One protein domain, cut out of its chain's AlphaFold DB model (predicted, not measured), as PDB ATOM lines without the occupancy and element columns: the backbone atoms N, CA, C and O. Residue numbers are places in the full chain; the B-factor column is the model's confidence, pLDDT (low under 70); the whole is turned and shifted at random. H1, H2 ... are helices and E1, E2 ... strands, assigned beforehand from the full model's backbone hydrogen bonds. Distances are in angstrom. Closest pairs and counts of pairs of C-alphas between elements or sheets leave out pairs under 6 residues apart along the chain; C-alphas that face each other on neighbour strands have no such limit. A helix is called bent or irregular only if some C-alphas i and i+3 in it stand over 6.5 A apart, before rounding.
ATOM      1  N   ASP A  36     188.084 150.081 159.938       96.44
ATOM      2  CA  ASP A  36     188.736 148.775 159.939       96.44
ATOM      3  C   ASP A  36     189.876 148.802 160.960       96.44
ATOM      4  O   ASP A  36     190.564 149.813 161.099       96.44
ATOM      5  N   LEU A  37     190.052 147.714 161.701       97.31
ATOM      6  CA  LEU A  37     191.076 147.583 162.738       97.31
ATOM      7  C   LEU A  37     192.212 146.650 162.321       97.31
ATOM      8  O   LEU A  37     193.203 146.563 163.043       97.31
ATOM      9  N   HIS A  38     192.073 145.957 161.188       97.50
ATOM     10  CA  HIS A  38     193.029 144.954 160.739       97.50
ATOM     11  C   HIS A  38     193.347 145.119 159.253       97.50
ATOM     12  O   HIS A  38     192.882 144.363 158.401       97.50
ATOM     13  N   VAL A  39     194.172 146.118 158.944       96.00
ATOM     14  CA  VAL A  39     194.680 146.373 157.591       96.00
ATOM     15  C   VAL A  39     196.191 146.195 157.570       96.00
ATOM     16  O   VAL A  39     196.873 146.690 158.455       96.00
ATOM     17  N   HIS A  40     196.718 145.540 156.538       96.31
ATOM     18  CA  HIS A  40     198.160 145.425 156.317       96.31
ATOM     19  C   HIS A  40     198.617 146.329 155.164       96.31
ATOM     20  O   HIS A  40     197.884 146.547 154.191       96.31
ATOM     21  N   SER A  41     199.849 146.813 155.261       94.19
ATOM     22  CA  SER A  41     200.602 147.518 154.229       94.19
ATOM     23  C   SER A  41     201.662 146.606 153.596       94.19
ATOM     24  O   SER A  41     201.668 145.386 153.804       94.19
ATOM     25  N   ASP A  42     202.547 147.190 152.796       92.25
ATOM     26  CA  ASP A  42     203.744 146.551 152.256       92.25
ATOM     27  C   ASP A  42     204.833 146.289 153.310       92.25
ATOM     28  O   ASP A  42     205.769 145.545 153.030       92.25
ATOM     29  N   LEU A  43     204.699 146.822 154.530       91.94
ATOM     30  CA  LEU A  43     205.622 146.550 155.636       91.94
ATOM     31  C   LEU A  43     205.357 145.209 156.333       91.94
ATOM     32  O   LEU A  43     206.233 144.705 157.038       91.94
ATOM     33  N   SER A  44     204.175 144.611 156.153       92.88
ATOM     34  CA  SER A  44     203.895 143.275 156.687       92.88
ATOM     35  C   SER A  44     204.397 142.189 155.751       92.88
ATOM     36  O   SER A  44     204.098 142.181 154.556       92.88
ATOM     37  N   PHE A  45     205.121 141.225 156.314       89.94
ATOM     38  CA  PHE A  45     205.764 140.158 155.555       89.94
ATOM     39  C   PHE A  45     204.780 139.300 154.747       89.94
ATOM     40  O   PHE A  45     204.991 139.055 153.562       89.94
ATOM     41  N   ASP A  46     203.691 138.855 155.365       89.38
ATOM     42  CA  ASP A  46     202.664 138.032 154.722       89.38
ATOM     43  C   ASP A  46     201.923 138.791 153.609       89.38
ATOM     44  O   ASP A  46     201.766 138.291 152.497       89.38
ATOM     45  N   SER A  47     201.529 140.030 153.890       92.50
ATOM     46  CA  SER A  47     200.879 140.962 152.974       92.50
ATOM     47  C   SER A  47     201.731 141.163 151.725       92.50
ATOM     48  O   SER A  47     201.253 140.973 150.600       92.50
ATOM     49  N   TYR A  48     203.023 141.440 151.920       90.50
ATOM     50  CA  TYR A  48     203.987 141.552 150.838       90.50
ATOM     51  C   TYR A  48     204.115 140.231 150.074       90.50
ATOM     52  O   TYR A  48     204.003 140.205 148.847       90.50
ATOM     53  N   LEU A  49     204.269 139.103 150.762       88.31
ATOM     54  CA  LEU A  49     204.395 137.797 150.117       88.31
ATOM     55  C   LEU A  49     203.191 137.455 149.218       88.31
ATOM     56  O   LEU A  49     203.363 136.854 148.157       88.31
ATOM     57  N   PHE A  50     201.985 137.877 149.603       86.88
ATOM     58  CA  PHE A  50     200.756 137.684 148.827       86.88
ATOM     59  C   PHE A  50     200.462 138.802 147.813       86.88
ATOM     60  O   PHE A  50     199.374 138.852 147.237       86.88
ATOM     61  N   GLY A  51     201.440 139.668 147.537       87.75
ATOM     62  CA  GLY A  51     201.376 140.640 146.446       87.75
ATOM     63  C   GLY A  51     200.717 141.970 146.808       87.75
ATOM     64  O   GLY A  51     200.375 142.746 145.914       87.75
ATOM     65  N   ASN A  52     200.537 142.278 148.092       90.31
ATOM     66  CA  ASN A  52     200.224 143.640 148.498       90.31
ATOM     67  C   ASN A  52     201.513 144.474 148.484       90.31
ATOM     68  O   ASN A  52     202.434 144.241 149.260       90.31
ATOM     69  N   ARG A  53     201.587 145.439 147.567       89.81
ATOM     70  CA  ARG A  53     202.708 146.387 147.439       89.81
ATOM     71  C   ARG A  53     202.282 147.808 147.804       89.81
ATOM     72  O   ARG A  53     202.890 148.767 147.347       89.81
ATOM     73  N   ASN A  54     201.179 147.939 148.540       92.81
ATOM     74  CA  ASN A  54     200.625 149.239 148.876       92.81
ATOM     75  C   ASN A  54     201.269 149.786 150.137       92.81
ATOM     76  O   ASN A  54     201.189 149.166 151.198       92.81
ATOM     77  N   THR A  55     201.830 150.981 150.015       93.81
ATOM     78  CA  THR A  55     202.447 151.692 151.130       93.81
ATOM     79  C   THR A  55     201.413 152.063 152.192       93.81
ATOM     80  O   THR A  55     200.205 152.097 151.933       93.81
ATOM     81  N   LEU A  56     201.884 152.430 153.387       94.25
ATOM     82  CA  LEU A  56     201.044 153.003 154.447       94.25
ATOM     83  C   LEU A  56     200.160 154.157 153.939       94.25
ATOM     84  O   LEU A  56     198.960 154.194 154.219       94.25
ATOM     85  N   ASP A  57     200.729 155.066 153.142       96.44
ATOM     86  CA  ASP A  57     200.004 156.206 152.571       96.44
ATOM     87  C   ASP A  57     198.916 155.763 151.592       96.44
ATOM     88  O   ASP A  57     197.822 156.330 151.583       96.44
ATOM     89  N   GLN A  58     199.187 154.738 150.783       95.88
ATOM     90  CA  GLN A  58     198.208 154.180 149.850       95.88
ATOM     91  C   GLN A  58     197.087 153.443 150.587       95.88
ATOM     92  O   GLN A  58     195.917 153.633 150.247       95.88
ATOM     93  N   ALA A  59     197.410 152.667 151.626       95.50
ATOM     94  CA  ALA A  59     196.419 152.019 152.483       95.50
ATOM     95  C   ALA A  59     195.507 153.060 153.160       95.50
ATOM     96  O   ALA A  59     194.278 152.941 153.129       95.50
ATOM     97  N   TYR A  60     196.092 154.139 153.688       95.81
ATOM     98  CA  TYR A  60     195.339 155.246 154.275       95.81
ATOM     99  C   TYR A  60     194.498 156.006 153.235       95.81
ATOM    100  O   TYR A  60     193.326 156.317 153.470       95.81
ATOM    101  N   ALA A  61     195.048 156.282 152.052       95.88
ATOM    102  CA  ALA A  61     194.328 156.923 150.958       95.88
ATOM    103  C   ALA A  61     193.131 156.086 150.481       95.88
ATOM    104  O   ALA A  61     192.046 156.634 150.253       95.88
ATOM    105  N   PHE A  62     193.302 154.766 150.388       95.56
ATOM    106  CA  PHE A  62     192.236 153.822 150.072       95.56
ATOM    107  C   PHE A  62     191.130 153.834 151.134       95.56
ATOM    108  O   PHE A  62     189.952 153.923 150.784       95.56
ATOM    109  N   ALA A  63     191.492 153.857 152.422       95.31
ATOM    110  CA  ALA A  63     190.534 154.007 153.519       95.31
ATOM    111  C   ALA A  63     189.743 155.327 153.434       95.31
ATOM    112  O   ALA A  63     188.543 155.350 153.708       95.31
ATOM    113  N   ARG A  64     190.367 156.411 152.947       93.38
ATOM    114  CA  ARG A  64     189.684 157.685 152.629       93.38
ATOM    115  C   ARG A  64     188.856 157.652 151.335       93.38
ATOM    116  O   ARG A  64     188.307 158.675 150.927       93.38
ATOM    117  N   GLY A  65     188.746 156.495 150.686       93.06
ATOM    118  CA  GLY A  65     187.929 156.277 149.496       93.06
ATOM    119  C   GLY A  65     188.618 156.604 148.175       93.06
ATOM    120  O   GLY A  65     187.925 156.779 147.169       93.06
ATOM    121  N   GLN A  66     189.950 156.709 148.137       94.56
ATOM    122  CA  GLN A  66     190.682 156.734 146.868       94.56
ATOM    123  C   GLN A  66     190.721 155.334 146.245       94.56
ATOM    124  O   GLN A  66     190.605 154.326 146.937       94.56
ATOM    125  N   ALA A  67     190.819 155.278 144.918       93.50
ATOM    126  CA  ALA A  67     190.954 154.011 144.219       93.50
ATOM    127  C   ALA A  67     192.394 153.495 144.329       93.50
ATOM    128  O   ALA A  67     193.351 154.267 144.360       93.50
ATOM    129  N   LEU A  68     192.512 152.178 144.347       91.44
ATOM    130  CA  LEU A  68     193.734 151.397 144.472       91.44
ATOM    131  C   LEU A  68     193.797 150.458 143.269       91.44
ATOM    132  O   LEU A  68     192.776 149.883 142.904       91.44
ATOM    133  N   THR A  69     194.973 150.252 142.678       88.50
ATOM    134  CA  THR A  69     195.170 149.195 141.674       88.50
ATOM    135  C   THR A  69     195.999 148.079 142.292       88.50
ATOM    136  O   THR A  69     197.081 148.335 142.813       88.50
ATOM    137  N   THR A  70     195.495 146.847 142.267       83.44
ATOM    138  CA  THR A  70     196.244 145.678 142.744       83.44
ATOM    139  C   THR A  70     197.332 145.291 141.743       83.44
ATOM    140  O   THR A  70     197.255 145.647 140.568       83.44
ATOM    141  N   LEU A  71     198.318 144.493 142.166       80.75
ATOM    142  CA  LEU A  71     199.329 143.949 141.247       80.75
ATOM    143  C   LEU A  71     198.728 143.139 140.090       80.75
ATOM    144  O   LEU A  71     199.294 143.102 139.004       80.75
ATOM    145  N   ALA A  72     197.564 142.520 140.304       83.31
ATOM    146  CA  ALA A  72     196.833 141.800 139.263       83.31
ATOM    147  C   ALA A  72     196.113 142.736 138.266       83.31
ATOM    148  O   ALA A  72     195.413 142.265 137.373       83.31
ATOM    149  N   GLY A  73     196.245 144.058 138.427       85.31
ATOM    150  CA  GLY A  73     195.632 145.078 137.576       85.31
ATOM    151  C   GLY A  73     194.173 145.391 137.912       85.31
ATOM    152  O   GLY A  73     193.534 146.168 137.204       85.31
ATOM    153  N   ALA A  74     193.623 144.815 138.985       87.12
ATOM    154  CA  ALA A  74     192.254 145.099 139.391       87.12
ATOM    155  C   ALA A  74     192.185 146.443 140.122       87.12
ATOM    156  O   ALA A  74     192.909 146.668 141.091       87.12
ATOM    157  N   VAL A  75     191.276 147.319 139.695       90.12
ATOM    158  CA  VAL A  75     190.986 148.559 140.418       90.12
ATOM    159  C   VAL A  75     189.968 148.267 141.515       90.12
ATOM    160  O   VAL A  75     188.858 147.806 141.249       90.12
ATOM    161  N   MET A  76     190.351 148.542 142.755       90.50
ATOM    162  CA  MET A  76     189.521 148.405 143.943       90.50
ATOM    163  C   MET A  76     189.222 149.784 144.521       90.50
ATOM    164  O   MET A  76     190.056 150.690 144.488       90.50
ATOM    165  N   GLN A  77     188.031 149.944 145.089       92.00
ATOM    166  CA  GLN A  77     187.636 151.158 145.791       92.00
ATOM    167  C   GLN A  77     186.536 150.835 146.800       92.00
ATOM    168  O   GLN A  77     185.634 150.052 146.502       92.00
ATOM    169  N   LEU A  78     186.600 151.447 147.982       92.06
ATOM    170  CA  LEU A  78     185.512 151.367 148.951       92.06
ATOM    171  C   LEU A  78     184.288 152.127 148.431       92.06
ATOM    172  O   LEU A  78     184.407 153.231 147.897       92.06
ATOM    173  N   SER A  79     183.099 151.557 148.625       91.00
ATOM    174  CA  SER A  79     181.848 152.246 148.296       91.00
ATOM    175  C   SER A  79     181.631 153.476 149.173       91.00
ATOM    176  O   SER A  79     181.030 154.435 148.712       91.00
ATOM    177  N   ARG A  80     182.149 153.478 150.404       90.81
ATOM    178  CA  ARG A  80     182.113 154.615 151.323       90.81
ATOM    179  C   ARG A  80     183.463 154.737 152.048       90.81
ATOM    180  O   ARG A  80     183.995 153.707 152.461       90.81
ATOM    181  N   PRO A  81     184.011 155.952 152.221       94.00
ATOM    182  CA  PRO A  81     185.200 156.178 153.042       94.00
ATOM    183  C   PRO A  81     184.994 155.766 154.506       94.00
ATOM    184  O   PRO A  81     183.894 155.912 155.043       94.00
ATOM    185  N   LEU A  82     186.061 155.286 155.146       94.06
ATOM    186  CA  LEU A  82     186.085 154.962 156.572       94.06
ATOM    187  C   LEU A  82     186.320 156.217 157.419       94.06
ATOM    188  O   LEU A  82     186.998 157.152 156.988       94.06
ATOM    189  N   ASP A  83     185.808 156.197 158.646       92.69
ATOM    190  CA  ASP A  83     186.045 157.251 159.635       92.69
ATOM    191  C   ASP A  83     187.440 157.122 160.270       92.69
ATOM    192  O   ASP A  83     188.075 158.120 160.613       92.69
ATOM    193  N   PHE A  84     187.936 155.890 160.400       93.81
ATOM    194  CA  PHE A  84     189.296 155.581 160.836       93.81
ATOM    195  C   PHE A  84     189.777 154.256 160.234       93.81
ATOM    196  O   PHE A  84     188.986 153.436 159.764       93.81
ATOM    197  N   VAL A  85     191.089 154.033 160.268       97.25
ATOM    198  CA  VAL A  85     191.703 152.761 159.887       97.25
ATOM    199  C   VAL A  85     192.881 152.450 160.805       97.25
ATOM    200  O   VAL A  85     193.704 153.322 161.083       97.25
ATOM    201  N   GLY A  86     192.943 151.215 161.291       97.62
ATOM    202  CA  GLY A  86     194.086 150.649 161.993       97.62
ATOM    203  C   GLY A  86     194.940 149.837 161.027       97.62
ATOM    204  O   GLY A  86     194.529 148.757 160.600       97.62
ATOM    205  N   VAL A  87     196.129 150.348 160.700       96.12
ATOM    206  CA  VAL A  87     197.137 149.579 159.963       96.12
ATOM    207  C   VAL A  87     197.980 148.803 160.974       96.12
ATOM    208  O   VAL A  87     198.587 149.396 161.863       96.12
ATOM    209  N   THR A  88     197.934 147.477 160.892       96.19
ATOM    210  CA  THR A  88     198.382 146.522 161.915       96.19
ATOM    211  C   THR A  88     199.265 145.450 161.289       96.19
ATOM    212  O   THR A  88     198.941 144.267 161.243       96.19
ATOM    213  N   ASP A  89     200.412 145.892 160.784       95.56
ATOM    214  CA  ASP A  89     201.409 144.997 160.211       95.56
ATOM    215  C   ASP A  89     202.062 144.092 161.270       95.56
ATOM    216  O   ASP A  89     202.160 144.445 162.449       95.56
ATOM    217  N   HIS A  90     202.541 142.925 160.834       94.56
ATOM    218  CA  HIS A  90     203.267 141.991 161.692       94.56
ATOM    219  C   HIS A  90     204.565 142.603 162.231       94.56
ATOM    220  O   HIS A  90     205.466 142.964 161.472       94.56
ATOM    221  N   ALA A  91     204.692 142.657 163.557       91.38
ATOM    222  CA  ALA A  91     205.873 143.207 164.218       91.38
ATOM    223  C   ALA A  91     207.090 142.276 164.105       91.38
ATOM    224  O   ALA A  91     208.233 142.735 164.091       91.38
ATOM    225  N   GLU A  92     206.851 140.967 164.012       87.06
ATOM    226  CA  GLU A  92     207.868 139.915 164.059       87.06
ATOM    227  C   GLU A  92     208.890 140.022 162.917       87.06
ATOM    228  O   GLU A  92     210.006 139.515 163.032       87.06
ATOM    229  N   THR A  93     208.528 140.694 161.821       83.94
ATOM    230  CA  THR A  93     209.312 140.724 160.581       83.94
ATOM    231  C   THR A  93     209.777 142.112 160.161       83.94
ATOM    232  O   THR A  93     210.435 142.225 159.132       83.94
ATOM    233  N   PHE A  94     209.510 143.170 160.930       88.81
ATOM    234  CA  PHE A  94     209.906 144.534 160.544       88.81
ATOM    235  C   PHE A  94     211.407 144.683 160.285       88.81
ATOM    236  O   PHE A  94     211.798 145.244 159.266       88.81
ATOM    237  N   GLY A  95     212.251 144.118 161.154       88.19
ATOM    238  CA  GLY A  95     213.702 144.152 160.943       88.19
ATOM    239  C   GLY A  95     214.139 143.389 159.689       88.19
ATOM    240  O   GLY A  95     215.055 143.810 158.997       88.19
ATOM    241  N   LEU A  96     213.461 142.285 159.363       86.38
ATOM    242  CA  LEU A  96     213.748 141.499 158.163       86.38
ATOM    243  C   LEU A  96     213.338 142.243 156.889       86.38
ATOM    244  O   LEU A  96     214.087 142.228 155.917       86.38
ATOM    245  N   MET A  97     212.184 142.913 156.914       88.56
ATOM    246  CA  MET A  97     211.724 143.757 155.811       88.56
ATOM    247  C   MET A  97     212.724 144.889 155.560       88.56
ATOM    248  O   MET A  97     213.215 145.022 154.444       88.56
ATOM    249  N   ASP A  98     213.121 145.627 156.600       88.62
ATOM    250  CA  ASP A  98     214.117 146.699 156.471       88.62
ATOM    251  C   ASP A  98     215.445 146.193 155.884       88.62
ATOM    252  O   ASP A  98     215.967 146.759 154.925       88.62
ATOM    253  N   VAL A  99     215.951 145.060 156.379       89.88
ATOM    254  CA  VAL A  99     217.188 144.450 155.874       89.88
ATOM    255  C   VAL A  99     217.066 144.026 154.407       89.88
ATOM    256  O   VAL A  99     218.003 144.242 153.639       89.88
ATOM    257  N   CYS A 100     215.936 143.449 153.999       88.50
ATOM    258  CA  CYS A 100     215.739 143.005 152.621       88.50
ATOM    259  C   CYS A 100     215.560 144.160 151.624       88.50
ATOM    260  O   CYS A 100     215.983 144.012 150.479       88.50
ATOM    261  N   PHE A 101     214.973 145.294 152.028       85.56
ATOM    262  CA  PHE A 101     214.744 146.436 151.128       85.56
ATOM    263  C   PHE A 101     215.862 147.480 151.145       85.56
ATOM    264  O   PHE A 101     216.162 148.065 150.106       85.56
ATOM    265  N   ASN A 102     216.491 147.709 152.299       87.50
ATOM    266  CA  ASN A 102     217.476 148.780 152.486       87.50
ATOM    267  C   ASN A 102     218.914 148.260 152.672       87.50
ATOM    268  O   ASN A 102     219.865 149.048 152.683       87.50
ATOM    269  N   GLY A 103     219.107 146.946 152.814       85.31
ATOM    270  CA  GLY A 103     220.423 146.336 152.990       85.31
ATOM    271  C   GLY A 103     221.281 146.381 151.723       85.31
ATOM    272  O   GLY A 103     220.872 145.929 150.659       85.31
ATOM    273  N   THR A 104     222.512 146.885 151.836       81.50
ATOM    274  CA  THR A 104     223.437 147.039 150.694       81.50
ATOM    275  C   THR A 104     224.469 145.915 150.565       81.50
ATOM    276  O   THR A 104     225.041 145.733 149.493       81.50
ATOM    277  N   GLN A 105     224.723 145.156 151.637       86.00
ATOM    278  CA  GLN A 105     225.691 144.053 151.677       86.00
ATOM    279  C   GLN A 105     225.137 142.907 152.528       86.00
ATOM    280  O   GLN A 105     225.399 142.815 153.728       86.00
ATOM    281  N   LEU A 106     224.330 142.052 151.906       87.50
ATOM    282  CA  LEU A 106     223.739 140.886 152.558       87.50
ATOM    283  C   LEU A 106     224.573 139.633 152.250       87.50
ATOM    284  O   LEU A 106     224.995 139.468 151.107       87.50
ATOM    285  N   PRO A 107     224.786 138.726 153.223       91.25
ATOM    286  CA  PRO A 107     225.311 137.394 152.937       91.25
ATOM    287  C   PRO A 107     224.448 136.675 151.893       91.25
ATOM    288  O   PRO A 107     223.225 136.832 151.901       91.25
ATOM    289  N   ASP A 108     225.051 135.826 151.060       88.56
ATOM    290  CA  ASP A 108     224.358 135.136 149.957       88.56
ATOM    291  C   ASP A 108     223.087 134.398 150.406       88.56
ATOM    292  O   ASP A 108     222.060 134.433 149.729       88.56
ATOM    293  N   SER A 109     223.121 133.768 151.583       84.19
ATOM    294  CA  SER A 109     221.974 133.047 152.147       84.19
ATOM    295  C   SER A 109     220.786 133.956 152.469       84.19
ATOM    296  O   SER A 109     219.636 133.540 152.307       84.19
ATOM    297  N   LEU A 110     221.056 135.186 152.907       87.69
ATOM    298  CA  LEU A 110     220.047 136.191 153.217       87.69
ATOM    299  C   LEU A 110     219.572 136.895 151.945       87.69
ATOM    300  O   LEU A 110     218.374 137.090 151.782       87.69
ATOM    301  N   SER A 111     220.479 137.175 151.007       88.50
ATOM    302  CA  SER A 111     220.127 137.703 149.685       88.50
ATOM    303  C   SER A 111     219.172 136.762 148.939       88.50
ATOM    304  O   SER A 111     218.115 137.192 148.478       88.50
ATOM    305  N   ALA A 112     219.473 135.459 148.911       86.62
ATOM    306  CA  ALA A 112     218.605 134.452 148.301       86.62
ATOM    307  C   ALA A 112     217.240 134.343 149.000       86.62
ATOM    308  O   ALA A 112     216.225 134.091 148.355       86.62
ATOM    309  N   PHE A 113     217.204 134.531 150.321       86.81
ATOM    310  CA  PHE A 113     215.957 134.540 151.076       86.81
ATOM    311  C   PHE A 113     215.108 135.784 150.762       86.81
ATOM    312  O   PHE A 113     213.928 135.634 150.453       86.81
ATOM    313  N   CYS A 114     215.710 136.978 150.745       88.62
ATOM    314  CA  CYS A 114     215.034 138.224 150.370       88.62
ATOM    315  C   CYS A 114     214.521 138.188 148.919       88.62
ATOM    316  O   CYS A 114     213.409 138.633 148.649       88.62
ATOM    317  N   ALA A 115     215.271 137.584 147.988       88.00
ATOM    318  CA  ALA A 115     214.824 137.400 146.604       88.00
ATOM    319  C   ALA A 115     213.532 136.559 146.497       88.00
ATOM    320  O   ALA A 115     212.722 136.771 145.593       88.00
ATOM    321  N   GLY A 116     213.302 135.645 147.447       86.69
ATOM    322  CA  GLY A 116     212.066 134.865 147.536       86.69
ATOM    323  C   GLY A 116     210.816 135.701 147.835       86.69
ATOM    324  O   GLY A 116     209.712 135.254 147.534       86.69
ATOM    325  N   PHE A 117     210.961 136.917 148.375       85.44
ATOM    326  CA  PHE A 117     209.837 137.831 148.619       85.44
ATOM    327  C   PHE A 117     209.324 138.493 147.336       85.44
ATOM    328  O   PHE A 117     208.124 138.744 147.195       85.44
ATOM    329  N   GLU A 118     210.226 138.773 146.399       83.31
ATOM    330  CA  GLU A 118     209.881 139.380 145.110       83.31
ATOM    331  C   GLU A 118     209.389 138.346 144.102       83.31
ATOM    332  O   GLU A 118     208.512 138.622 143.277       83.31
ATOM    333  N   HIS A 119     209.917 137.128 144.194       85.31
ATOM    334  CA  HIS A 119     209.566 136.019 143.317       85.31
ATOM    335  C   HIS A 119     209.172 134.785 144.138       85.31
ATOM    336  O   HIS A 119     209.915 133.797 144.171       85.31
ATOM    337  N   PRO A 120     208.009 134.822 144.816       84.62
ATOM    338  CA  PRO A 120     207.566 133.707 145.634       84.62
ATOM    339  C   PRO A 120     207.354 132.452 144.786       84.62
ATOM    340  O   PRO A 120     206.689 132.470 143.750       84.62
ATOM    341  N   SER A 121     207.913 131.337 145.254       87.94
ATOM    342  CA  SER A 121     207.786 130.019 144.637       87.94
ATOM    343  C   SER A 121     207.183 129.016 145.621       87.94
ATOM    344  O   SER A 121     207.195 129.222 146.836       87.94
ATOM    345  N   LEU A 122     206.671 127.892 145.108       88.25
ATOM    346  CA  LEU A 122     206.185 126.807 145.966       88.25
ATOM    347  C   LEU A 122     207.292 126.295 146.898       88.25
ATOM    348  O   LEU A 122     207.037 126.032 148.068       88.25
ATOM    349  N   GLU A 123     208.523 126.193 146.399       89.88
ATOM    350  CA  GLU A 123     209.681 125.800 147.203       89.88
ATOM    351  C   GLU A 123     209.928 126.792 148.344       89.88
ATOM    352  O   GLU A 123     210.069 126.386 149.499       89.88
ATOM    353  N   PHE A 124     209.900 128.093 148.043       88.12
ATOM    354  CA  PHE A 124     210.049 129.143 149.044       88.12
ATOM    355  C   PHE A 124     208.951 129.069 150.113       88.12
ATOM    356  O   PHE A 124     209.243 129.097 151.309       88.12
ATOM    357  N   PHE A 125     207.695 128.875 149.703       87.44
ATOM    358  CA  PHE A 125     206.572 128.716 150.627       87.44
ATOM    359  C   PHE A 125     206.720 127.478 151.527       87.44
ATOM    360  O   PHE A 125     206.515 127.554 152.741       87.44
ATOM    361  N   MET A 126     207.114 126.335 150.960       89.50
ATOM    362  CA  MET A 126     207.345 125.110 151.735       89.50
ATOM    363  C   MET A 126     208.514 125.278 152.714       89.50
ATOM    364  O   MET A 126     208.434 124.805 153.851       89.50
ATOM    365  N   ARG A 127     209.558 126.020 152.324       87.50
ATOM    366  CA  ARG A 127     210.665 126.394 153.211       87.50
ATOM    367  C   ARG A 127     210.186 127.270 154.374       87.50
ATOM    368  O   ARG A 127     210.510 126.957 155.517       87.50
ATOM    369  N   LEU A 128     209.372 128.297 154.125       85.38
ATOM    370  CA  LEU A 128     208.785 129.128 155.188       85.38
ATOM    371  C   LEU A 128     207.960 128.299 156.180       85.38
ATOM    372  O   LEU A 128     208.134 128.425 157.391       85.38
ATOM    373  N   ARG A 129     207.119 127.390 155.673       85.56
ATOM    374  CA  ARG A 129     206.321 126.482 156.508       85.56
ATOM    375  C   ARG A 129     207.197 125.596 157.400       85.56
ATOM    376  O   ARG A 129     206.841 125.348 158.551       85.56
ATOM    377  N   SER A 130     208.339 125.137 156.888       85.69
ATOM    378  CA  SER A 130     209.264 124.294 157.655       85.69
ATOM    379  C   SER A 130     209.881 125.012 158.863       85.69
ATOM    380  O   SER A 130     210.073 124.378 159.895       85.69
ATOM    381  N   PHE A 131     210.110 126.331 158.789       75.06
ATOM    382  CA  PHE A 131     210.663 127.106 159.907       75.06
ATOM    383  C   PHE A 131     209.681 127.270 161.076       75.06
ATOM    384  O   PHE A 131     210.108 127.316 162.222       75.06
ATOM    385  N   GLY A 132     208.374 127.331 160.799       60.81
ATOM    386  CA  GLY A 132     207.327 127.479 161.819       60.81
ATOM    387  C   GLY A 132     206.844 126.167 162.449       60.81
ATOM    388  O   GLY A 132     205.888 126.186 163.214       60.81
ATOM    389  N   SER A 133     207.446 125.029 162.088       56.78
ATOM    390  CA  SER A 133     207.033 123.689 162.543       56.78
ATOM    391  C   SER A 133     207.873 123.146 163.712       56.78
ATOM    392  O   SER A 133     207.761 121.959 164.022       56.78
TER     393      SER A 133
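This is residues 36 to 133 of the 134 residues of an uncharacterized protein of Porticoccaceae bacterium (UniProt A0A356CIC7). What does the domain look like? It has two ends with the short helix H1 between them: at one end H2 packs on a small sheet of two strands, E1 and E2, and at the other H3, H4 and H5 form a loose group with few contacts. What is it made of? The printed part has 98 residues, mostly helix by class, with five named helices and two named parallel strands in the order E1 H1 H2 E2 H3 H4 H5. How spread out is it? It is only just loose, close to compact, with a radius of gyration of the C-alphas of 15.3 A and spans of 46 by 30 by 24 A.

Where do the first elements lie? E1, residues 36 to 39, begins at C-alpha 36 (188.736, 148.775, 159.939) and is 6.8 A long. H1 is residues 45 to 49, 6.1 A, and H2 residues 56 to 63, 10.6 A. What follows? E2 is residues 84 to 87, 9.9 A; H3 residues 91 to 102, 17.4 A, irregular, with C-alphas 92 and 95 7.9 A apart. H4 is residues 108 to 118, 15.8 A, and H5 residues 122 to 131, 14.6 A, ending at C-alpha 131 (210.663, 127.106, 159.907).

How do E1 and E2 pair? They are parallel at 27 degrees, with N 86 and O 36 2.8 A apart, within hydrogen-bond range; with H1 and H2 they form a strand-helix-strand unit, parallel neighbours with helices between, its crossover right-handed. The closest C-alphas of H2 and E2, Ala 63 and Val 85, are 6.6 A apart. What meets H1? H1 only just touches H3, at its residues 93 to 97 alone, and H4, each with 3 pairs of C-alphas within 8 A; the closest are Phe 45 and Thr 93, 6.2 A, and Leu 49 and Phe 117, 5.6 A. How do H4's neighbours stand? H3 and H4 are close but not clearly touching, about perpendicular at 78 degrees, their closest C-alphas Cys 100 and Cys 114 5.3 A apart. H4 and H5 are also close but not clearly touching, opposite ways at a steep tilt of 62 degrees, with the C-alphas of Gly 116 and Phe 124 closest at 6.3 A. Are the helix backbones complete? Every O i to N i+4 pair is within hydrogen-bond range in H1, H2 and H5, against 6 of 8 in H3 and 5 of 7 in H4.

How large is it? The two C-alphas farthest apart, Arg 80 and Asp 108, are 46.5 A apart, and the printed part has no cut. Which link is long? H2 to E2, residues 64 to 83, where residues 68 to 69 pair antiparallel with 75 to 76. Where is confidence low? Residues 132 to 133 are under 70; the mean pLDDT of the printed part is 89.4.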